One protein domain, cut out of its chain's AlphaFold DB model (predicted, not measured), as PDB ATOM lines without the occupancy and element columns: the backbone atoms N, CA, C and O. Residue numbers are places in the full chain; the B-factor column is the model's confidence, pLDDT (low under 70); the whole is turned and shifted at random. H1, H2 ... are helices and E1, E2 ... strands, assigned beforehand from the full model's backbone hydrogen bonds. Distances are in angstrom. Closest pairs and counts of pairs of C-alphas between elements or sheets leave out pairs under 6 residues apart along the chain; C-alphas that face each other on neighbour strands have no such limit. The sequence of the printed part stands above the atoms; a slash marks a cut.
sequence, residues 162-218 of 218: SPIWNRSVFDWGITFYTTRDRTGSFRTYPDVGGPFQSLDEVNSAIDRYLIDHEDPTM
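AT A GLANCE: This is residues 162 to 218 of the 218 residues of an uncharacterized protein of Aegilops tauschii subsp. strangulata (UniProt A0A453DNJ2). A small sheet, E1 - E2 - E3, has one helix, H1, over one face, and its other face is bare: two layers, with the tail after H1 at one end of a rod. The sheet is an antiparallel meander, each strand the antiparallel neighbour of the one before. The printed part has 57 residues, with three named strands and then one named helix, class mixed. It is only just compact, close to loose: radius of gyration of the C-alphas 11.9 A, spans 41 by 17 by 15 A.

IN THESE COORDINATES: Find C-alpha 164 at (71.351, 48.092, 75.872), where E1, residues 164 to 169, begins. E2, residues 174 to 180, runs 19.9 A; E3 is residues 186 to 189. H1, residues 199 to 212, runs 19.8 A to C-alpha 212 at (51.154, 45.194, 90.150).

HOW THE PARTS SIT: Hairpin E1 and E2 has N 167 and O 176 at 2.9 A; hairpin E2 and E3 has N 179 and O 187 at 2.9 A. H1 is on the sheet, over E2, at a height of 8.9 A; at 29 degrees on the local plane it only just runs along the strands. Its closest C-alphas to E3 are Leu 199 and Phe 186, 7.3 A apart. In H1 every O i to N i+4 pair is within hydrogen-bond range.

THE WHOLE: The C-alphas of Arg 182 and Thr 217, the two farthest apart, are 41.5 A apart. The printed part has no cut and no long link. Look for pLDDT under 70 at residues 162 to 163, 168 to 172 and 215 to 218.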
ATOM      1  N   SER A 162      78.272  46.907  75.906       58.59
ATOM      2  CA  SER A 162      77.204  45.950  76.172       58.59
ATOM      3  C   SER A 162      75.963  46.477  75.454       58.59
ATOM      4  O   SER A 162      75.619  47.642  75.671       58.59
ATOM      5  N   PRO A 163      75.291  45.669  74.615       64.38
ATOM      6  CA  PRO A 163      74.017  46.073  74.048       64.38
ATOM      7  C   PRO A 163      73.076  46.478  75.185       64.38
ATOM      8  O   PRO A 163      72.991  45.800  76.214       64.38
ATOM      9  N   ILE A 164      72.414  47.614  74.996       74.94
ATOM     10  CA  ILE A 164      71.351  48.092  75.872       74.94
ATOM     11  C   ILE A 164      70.052  47.845  75.116       74.94
ATOM     12  O   ILE A 164      69.985  48.046  73.908       74.94
ATOM     13  N   TRP A 165      69.016  47.399  75.809       79.56
ATOM     14  CA  TRP A 165      67.673  47.320  75.249       79.56
ATOM     15  C   TRP A 165      66.776  48.332  75.954       79.56
ATOM     16  O   TRP A 165      66.982  48.621  77.133       79.56
ATOM     17  N   ASN A 166      65.775  48.865  75.262       79.75
ATOM     18  CA  ASN A 166      64.738  49.686  75.874       79.75
ATOM     19  C   ASN A 166      63.334  49.183  75.523       79.75
ATOM     20  O   ASN A 166      63.080  48.649  74.445       79.75
ATOM     21  N   ARG A 167      62.408  49.352  76.464       77.31
ATOM     22  CA  ARG A 167      60.978  49.106  76.279       77.31
ATOM     23  C   ARG A 167      60.240  50.339  76.773       77.31
ATOM     24  O   ARG A 167      60.196  50.599  77.971       77.31
ATOM     25  N   SER A 168      59.705  51.121  75.839       67.88
ATOM     26  CA  SER A 168      58.806  52.225  76.166       67.88
ATOM     27  C   SER A 168      57.388  51.684  76.319       67.88
ATOM     28  O   SER A 168      56.922  50.935  75.456       67.88
ATOM     29  N   VAL A 169      56.724  52.038  77.416       69.62
ATOM     30  CA  VAL A 169      55.316  51.734  77.684       69.62
ATOM     31  C   VAL A 169      54.584  53.071  77.652       69.62
ATOM     32  O   VAL A 169      54.547  53.806  78.639       69.62
ATOM     33  N   PHE A 170      54.109  53.433  76.460       55.97
ATOM     34  CA  PHE A 170      53.654  54.790  76.151       55.97
ATOM     35  C   PHE A 170      52.459  55.227  76.999       55.97
ATOM     36  O   PHE A 170      52.461  56.359  77.478       55.97
ATOM     37  N   ASP A 171      51.517  54.321  77.266       65.62
ATOM     38  CA  ASP A 171      50.312  54.603  78.063       65.62
ATOM     39  C   ASP A 171      50.629  54.932  79.534       65.62
ATOM     40  O   ASP A 171      49.830  55.548  80.229       65.62
ATOM     41  N   TRP A 172      51.834  54.577  79.990       66.81
ATOM     42  CA  TRP A 172      52.323  54.796  81.353       66.81
ATOM     43  C   TRP A 172      53.355  55.927  81.455       66.81
ATOM     44  O   TRP A 172      53.729  56.337  82.551       66.81
ATOM     45  N   GLY A 173      53.891  56.402  80.324       74.25
ATOM     46  CA  GLY A 173      55.023  57.334  80.301       74.25
ATOM     47  C   GLY A 173      56.341  56.764  80.858       74.25
ATOM     48  O   GLY A 173      57.297  57.518  81.052       74.25
ATOM     49  N   ILE A 174      56.421  55.450  81.105       76.25
ATOM     50  CA  ILE A 174      57.601  54.772  81.662       76.25
ATOM     51  C   ILE A 174      58.419  54.144  80.528       76.25
ATOM     52  O   ILE A 174      57.888  53.517  79.611       76.25
ATOM     53  N   THR A 175      59.744  54.289  80.592       82.50
ATOM     54  CA  THR A 175      60.679  53.558  79.725       82.50
ATOM     55  C   THR A 175      61.604  52.709  80.581       82.50
ATOM     56  O   THR A 175      62.337  53.238  81.414       82.50
ATOM     57  N   PHE A 176      61.578  51.399  80.350       84.88
ATOM     58  CA  PHE A 176      62.469  50.439  80.986       84.88
ATOM     59  C   PHE A 176      63.740  50.290  80.153       84.88
ATOM     60  O   PHE A 176      63.671  50.066  78.942       84.88
ATOM     61  N   TYR A 177      64.898  50.373  80.801       83.94
ATOM     62  CA  TYR A 177      66.204  50.126  80.196       83.94
ATOM     63  C   TYR A 177      66.768  48.816  80.725       83.94
ATOM     64  O   TYR A 177      66.903  48.644  81.933       83.94
ATOM     65  N   THR A 178      67.119  47.903  79.824       84.06
ATOM     66  CA  THR A 178      67.726  46.616  80.164       84.06
ATOM     67  C   THR A 178      69.192  46.611  79.758       84.06
ATOM     68  O   THR A 178      69.524  46.807  78.588       84.06
ATOM     69  N   THR A 179      70.078  46.368  80.717       83.75
ATOM     70  CA  THR A 179      71.521  46.215  80.496       83.75
ATOM     71  C   THR A 179      71.923  44.752  80.652       83.75
ATOM     72  O   THR A 179      71.272  43.995  81.374       83.75
ATOM     73  N   ARG A 180      73.008  44.343  79.982       83.38
ATOM     74  CA  ARG A 180      73.618  43.021  80.174       83.38
ATOM     75  C   ARG A 180      74.980  43.137  80.854       83.38
ATOM     76  O   ARG A 180      75.913  43.732  80.300       83.38
ATOM     77  N   ASP A 181      75.079  42.541  82.037       80.31
ATOM     78  CA  ASP A 181      76.302  42.423  82.828       80.31
ATOM     79  C   ASP A 181      77.364  41.602  82.072       80.31
ATOM     80  O   ASP A 181      77.057  40.749  81.236       80.31
ATOM     81  N   ARG A 182      78.642  41.784  82.431       75.62
ATOM     82  CA  ARG A 182      79.769  41.000  81.873       75.62
ATOM     83  C   ARG A 182      79.658  39.490  82.141       75.62
ATOM     84  O   ARG A 182      80.298  38.703  81.456       75.62
ATOM     85  N   THR A 183      78.855  39.097  83.128       76.31
ATOM     86  CA  THR A 183      78.514  37.705  83.466       76.31
ATOM     87  C   THR A 183      77.381  37.134  82.607       76.31
ATOM     88  O   THR A 183      77.062  35.955  82.729       76.31
ATOM     89  N   GLY A 184      76.762  37.947  81.745       79.81
ATOM     90  CA  GLY A 184      75.664  37.556  80.861       79.81
ATOM     91  C   GLY A 184      74.260  37.761  81.436       79.81
ATOM     92  O   GLY A 184      73.307  37.593  80.674       79.81
ATOM     93  N   SER A 185      74.136  38.143  82.712       83.75
ATOM     94  CA  SER A 185      72.863  38.451  83.380       83.75
ATOM     95  C   SER A 185      72.276  39.793  82.931       83.75
ATOM     96  O   SER A 185      73.021  40.697  82.549       83.75
ATOM     97  N   PHE A 186      70.952  39.926  82.991       85.75
ATOM     98  CA  PHE A 186      70.224  41.141  82.641       85.75
ATOM     99  C   PHE A 186      69.732  41.891  83.888       85.75
ATOM    100  O   PHE A 186      69.268  41.277  84.854       85.75
ATOM    101  N   ARG A 187      69.813  43.227  83.843       84.25
ATOM    102  CA  ARG A 187      69.311  44.159  84.870       84.25
ATOM    103  C   ARG A 187      68.418  45.213  84.242       84.25
ATOM    104  O   ARG A 187      68.668  45.622  83.112       84.25
ATOM    105  N   THR A 188      67.424  45.670  84.993       84.38
ATOM    106  CA  THR A 188      66.424  46.648  84.553       84.38
ATOM    107  C   THR A 188      66.532  47.960  85.325       84.38
ATOM    108  O   THR A 188      66.942  47.981  86.483       84.38
ATOM    109  N   TYR A 189      66.162  49.059  84.665       81.94
ATOM    110  CA  TYR A 189      65.987  50.380  85.267       81.94
ATOM    111  C   TYR A 189      64.683  51.004  84.729       81.94
ATOM    112  O   TYR A 189      64.605  51.201  83.513       81.94
ATOM    113  N   PRO A 190      63.676  51.327  85.570       82.81
ATOM    114  CA  PRO A 190      63.622  51.082  87.018       82.81
ATOM    115  C   PRO A 190      63.756  49.593  87.373       82.81
ATOM    116  O   PRO A 190      63.559  48.728  86.523       82.81
ATOM    117  N   ASP A 191      64.155  49.317  88.615       85.00
ATOM    118  CA  ASP A 191      64.369  47.955  89.106       85.00
ATOM    119  C   ASP A 191      63.023  47.227  89.239       85.00
ATOM    120  O   ASP A 191      62.188  47.606  90.061       85.00
ATOM    121  N   VAL A 192      62.820  46.192  88.418       85.00
ATOM    122  CA  VAL A 192      61.665  45.277  88.498       85.00
ATOM    123  C   VAL A 192      62.055  43.902  89.068       85.00
ATOM    124  O   VAL A 192      61.344  42.910  88.892       85.00
ATOM    125  N   GLY A 193      63.206  43.828  89.744       85.44
ATOM    126  CA  GLY A 193      63.792  42.625  90.322       85.44
ATOM    127  C   GLY A 193      64.951  42.052  89.498       85.44
ATOM    128  O   GLY A 193      65.539  42.701  88.633       85.44
ATOM    129  N   GLY A 194      65.284  40.790  89.779       81.25
ATOM    130  CA  GLY A 194      66.413  40.073  89.179       81.25
ATOM    131  C   GLY A 194      67.512  39.751  90.203       81.25
ATOM    132  O   GLY A 194      67.298  39.915  91.406       81.25
ATOM    133  N   PRO A 195      68.697  39.275  89.774       77.81
ATOM    134  CA  PRO A 195      69.200  39.203  88.396       77.81
ATOM    135  C   PRO A 195      68.447  38.226  87.483       77.81
ATOM    136  O   PRO A 195      68.139  37.111  87.895       77.81
ATOM    137  N   PHE A 196      68.239  38.617  86.222       87.94
ATOM    138  CA  PHE A 196      67.601  37.781  85.197       87.94
ATOM    139  C   PHE A 196      68.635  37.102  84.282       87.94
ATOM    140  O   PHE A 196      69.780  37.560  84.159       87.94
ATOM    141  N   GLN A 197      68.240  36.014  83.623       85.81
ATOM    142  CA  GLN A 197      69.081  35.179  82.751       85.81
ATOM    143  C   GLN A 197      68.689  35.251  81.266       85.81
ATOM    144  O   GLN A 197      69.528  34.961  80.410       85.81
ATOM    145  N   SER A 198      67.463  35.674  80.941       84.50
ATOM    146  CA  SER A 198      66.994  35.879  79.562       84.50
ATOM    147  C   SER A 198      66.245  37.204  79.387       84.50
ATOM    148  O   SER A 198      65.828  37.838  80.354       84.50
ATOM    149  N   LEU A 199      66.069  37.620  78.130       84.88
ATOM    150  CA  LEU A 199      65.296  38.816  77.781       84.88
ATOM    151  C   LEU A 199      63.783  38.588  77.968       84.88
ATOM    152  O   LEU A 199      63.056  39.517  78.302       84.88
ATOM    153  N   ASP A 200      63.316  37.349  77.808       87.81
ATOM    154  CA  ASP A 200      61.933  36.939  78.077       87.81
ATOM    155  C   ASP A 200      61.590  37.049  79.567       87.81
ATOM    156  O   ASP A 200      60.547  37.591  79.920       87.81
ATOM    157  N   GLU A 201      62.499  36.621  80.451       89.69
ATOM    158  CA  GLU A 201      62.339  36.749  81.904       89.69
ATOM    159  C   GLU A 201      62.241  38.225  82.328       89.69
ATOM    160  O   GLU A 201      61.416  38.577  83.173       89.69
ATOM    161  N   VAL A 202      63.025  39.097  81.679       88.56
ATOM    162  CA  VAL A 202      62.929  40.555  81.836       88.56
ATOM    163  C   VAL A 202      61.573  41.080  81.362       88.56
ATOM    164  O   VAL A 202      60.946  41.851  82.087       88.56
ATOM    165  N   ASN A 203      61.093  40.671  80.182       86.38
ATOM    166  CA  ASN A 203      59.778  41.091  79.686       86.38
ATOM    167  C   ASN A 203      58.670  40.688  80.666       86.38
ATOM    168  O   ASN A 203      57.930  41.559  81.109       86.38
ATOM    169  N   SER A 204      58.636  39.428  81.112       88.00
ATOM    170  CA  SER A 204      57.655  38.948  82.098       88.00
ATOM    171  C   SER A 204      57.802  39.578  83.492       88.00
ATOM    172  O   SER A 204      56.871  39.523  84.297       88.00
ATOM    173  N   ALA A 205      58.960  40.148  83.834       88.44
ATOM    174  CA  ALA A 205      59.117  40.964  85.037       88.44
ATOM    175  C   ALA A 205      58.547  42.378  84.845       88.44
ATOM    176  O   ALA A 205      57.857  42.869  85.735       88.44
ATOM    177  N   ILE A 206      58.760  42.992  83.676       87.06
ATOM    178  CA  ILE A 206      58.150  44.280  83.311       87.06
ATOM    179  C   ILE A 206      56.622  44.147  83.231       87.06
ATOM    180  O   ILE A 206      55.920  44.984  83.784       87.06
ATOM    181  N   ASP A 207      56.099  43.081  82.618       87.44
ATOM    182  CA  ASP A 207      54.654  42.842  82.504       87.44
ATOM    183  C   ASP A 207      53.997  42.719  83.888       87.44
ATOM    184  O   ASP A 207      52.978  43.354  84.150       87.44
ATOM    185  N   ARG A 208      54.618  41.971  84.813       86.00
ATOM    186  CA  ARG A 208      54.156  41.885  86.209       86.00
ATOM    187  C   ARG A 208      54.257  43.217  86.940       86.00
ATOM    188  O   ARG A 208      53.317  43.576  87.630       86.00
ATOM    189  N   TYR A 209      55.349  43.960  86.762       86.75
ATOM    190  CA  TYR A 209      55.494  45.286  87.363       86.75
ATOM    191  C   TYR A 209      54.366  46.230  86.926       86.75
ATOM    192  O   TYR A 209      53.838  46.951  87.767       86.75
ATOM    193  N   LEU A 210      53.978  46.201  85.647       84.69
ATOM    194  CA  LEU A 210      52.850  46.984  85.138       84.69
ATOM    195  C   LEU A 210      51.525  46.531  85.768       84.69
ATOM    196  O   LEU A 210      50.795  47.373  86.264       84.69
ATOM    197  N   ILE A 211      51.245  45.226  85.838       84.88
ATOM    198  CA  ILE A 211      50.018  44.710  86.479       84.88
ATOM    199  C   ILE A 211      49.967  45.077  87.976       84.88
ATOM    200  O   ILE A 211      48.941  45.535  88.470       84.88
ATOM    201  N   ASP A 212      51.076  44.921  88.705       81.69
ATOM    202  CA  ASP A 212      51.154  45.194  90.150       81.69
ATOM    203  C   ASP A 212      51.022  46.694  90.488       81.69
ATOM    204  O   ASP A 212      50.643  47.043  91.607       81.69
ATOM    205  N   HIS A 213      51.354  47.581  89.542       79.12
ATOM    206  CA  HIS A 213      51.243  49.038  89.693       79.12
ATOM    207  C   HIS A 213      50.031  49.619  88.951       79.12
ATOM    208  O   HIS A 213      49.936  50.842  88.828       79.12
ATOM    209  N   GLU A 214      49.132  48.779  88.422       75.25
ATOM    210  CA  GLU A 214      47.948  49.236  87.693       75.25
ATOM    211  C   GLU A 214      46.989  49.875  88.698       75.25
ATOM    212  O   GLU A 214      46.399  49.200  89.543       75.25
ATOM    213  N   ASP A 215      46.900  51.209  88.666       62.34
ATOM    214  CA  ASP A 215      46.027  51.945  89.572       62.34
ATOM    215  C   ASP A 215      44.568  51.549  89.278       62.34
ATOM    216  O   ASP A 215      44.093  51.775  88.161       62.34
ATOM    217  N   PRO A 216      43.824  50.991  90.254       59.88
ATOM    218  CA  PRO A 216      42.446  50.548  90.055       59.88
ATOM    219  C   PRO A 216      41.442  51.701  89.844       59.88
ATOM    220  O   PRO A 216      40.234  51.469  89.923       59.88
ATOM    221  N   THR A 217      41.907  52.940  89.639       52.25
ATOM    222  CA  THR A 217      41.078  54.135  89.409       52.25
ATOM    223  C   THR A 217      41.236  54.804  88.033       52.25
ATOM    224  O   THR A 217      40.783  55.942  87.874       52.25
ATOM    225  N   MET A 218      41.797  54.110  87.030       43.19
ATOM    226  CA  MET A 218      41.635  54.480  85.605       43.19
ATOM    227  C   MET A 218      40.313  53.981  85.002       43.19
ATOM    228  O   MET A 218      39.902  52.843  85.317       43.19
TER     229      MET A 218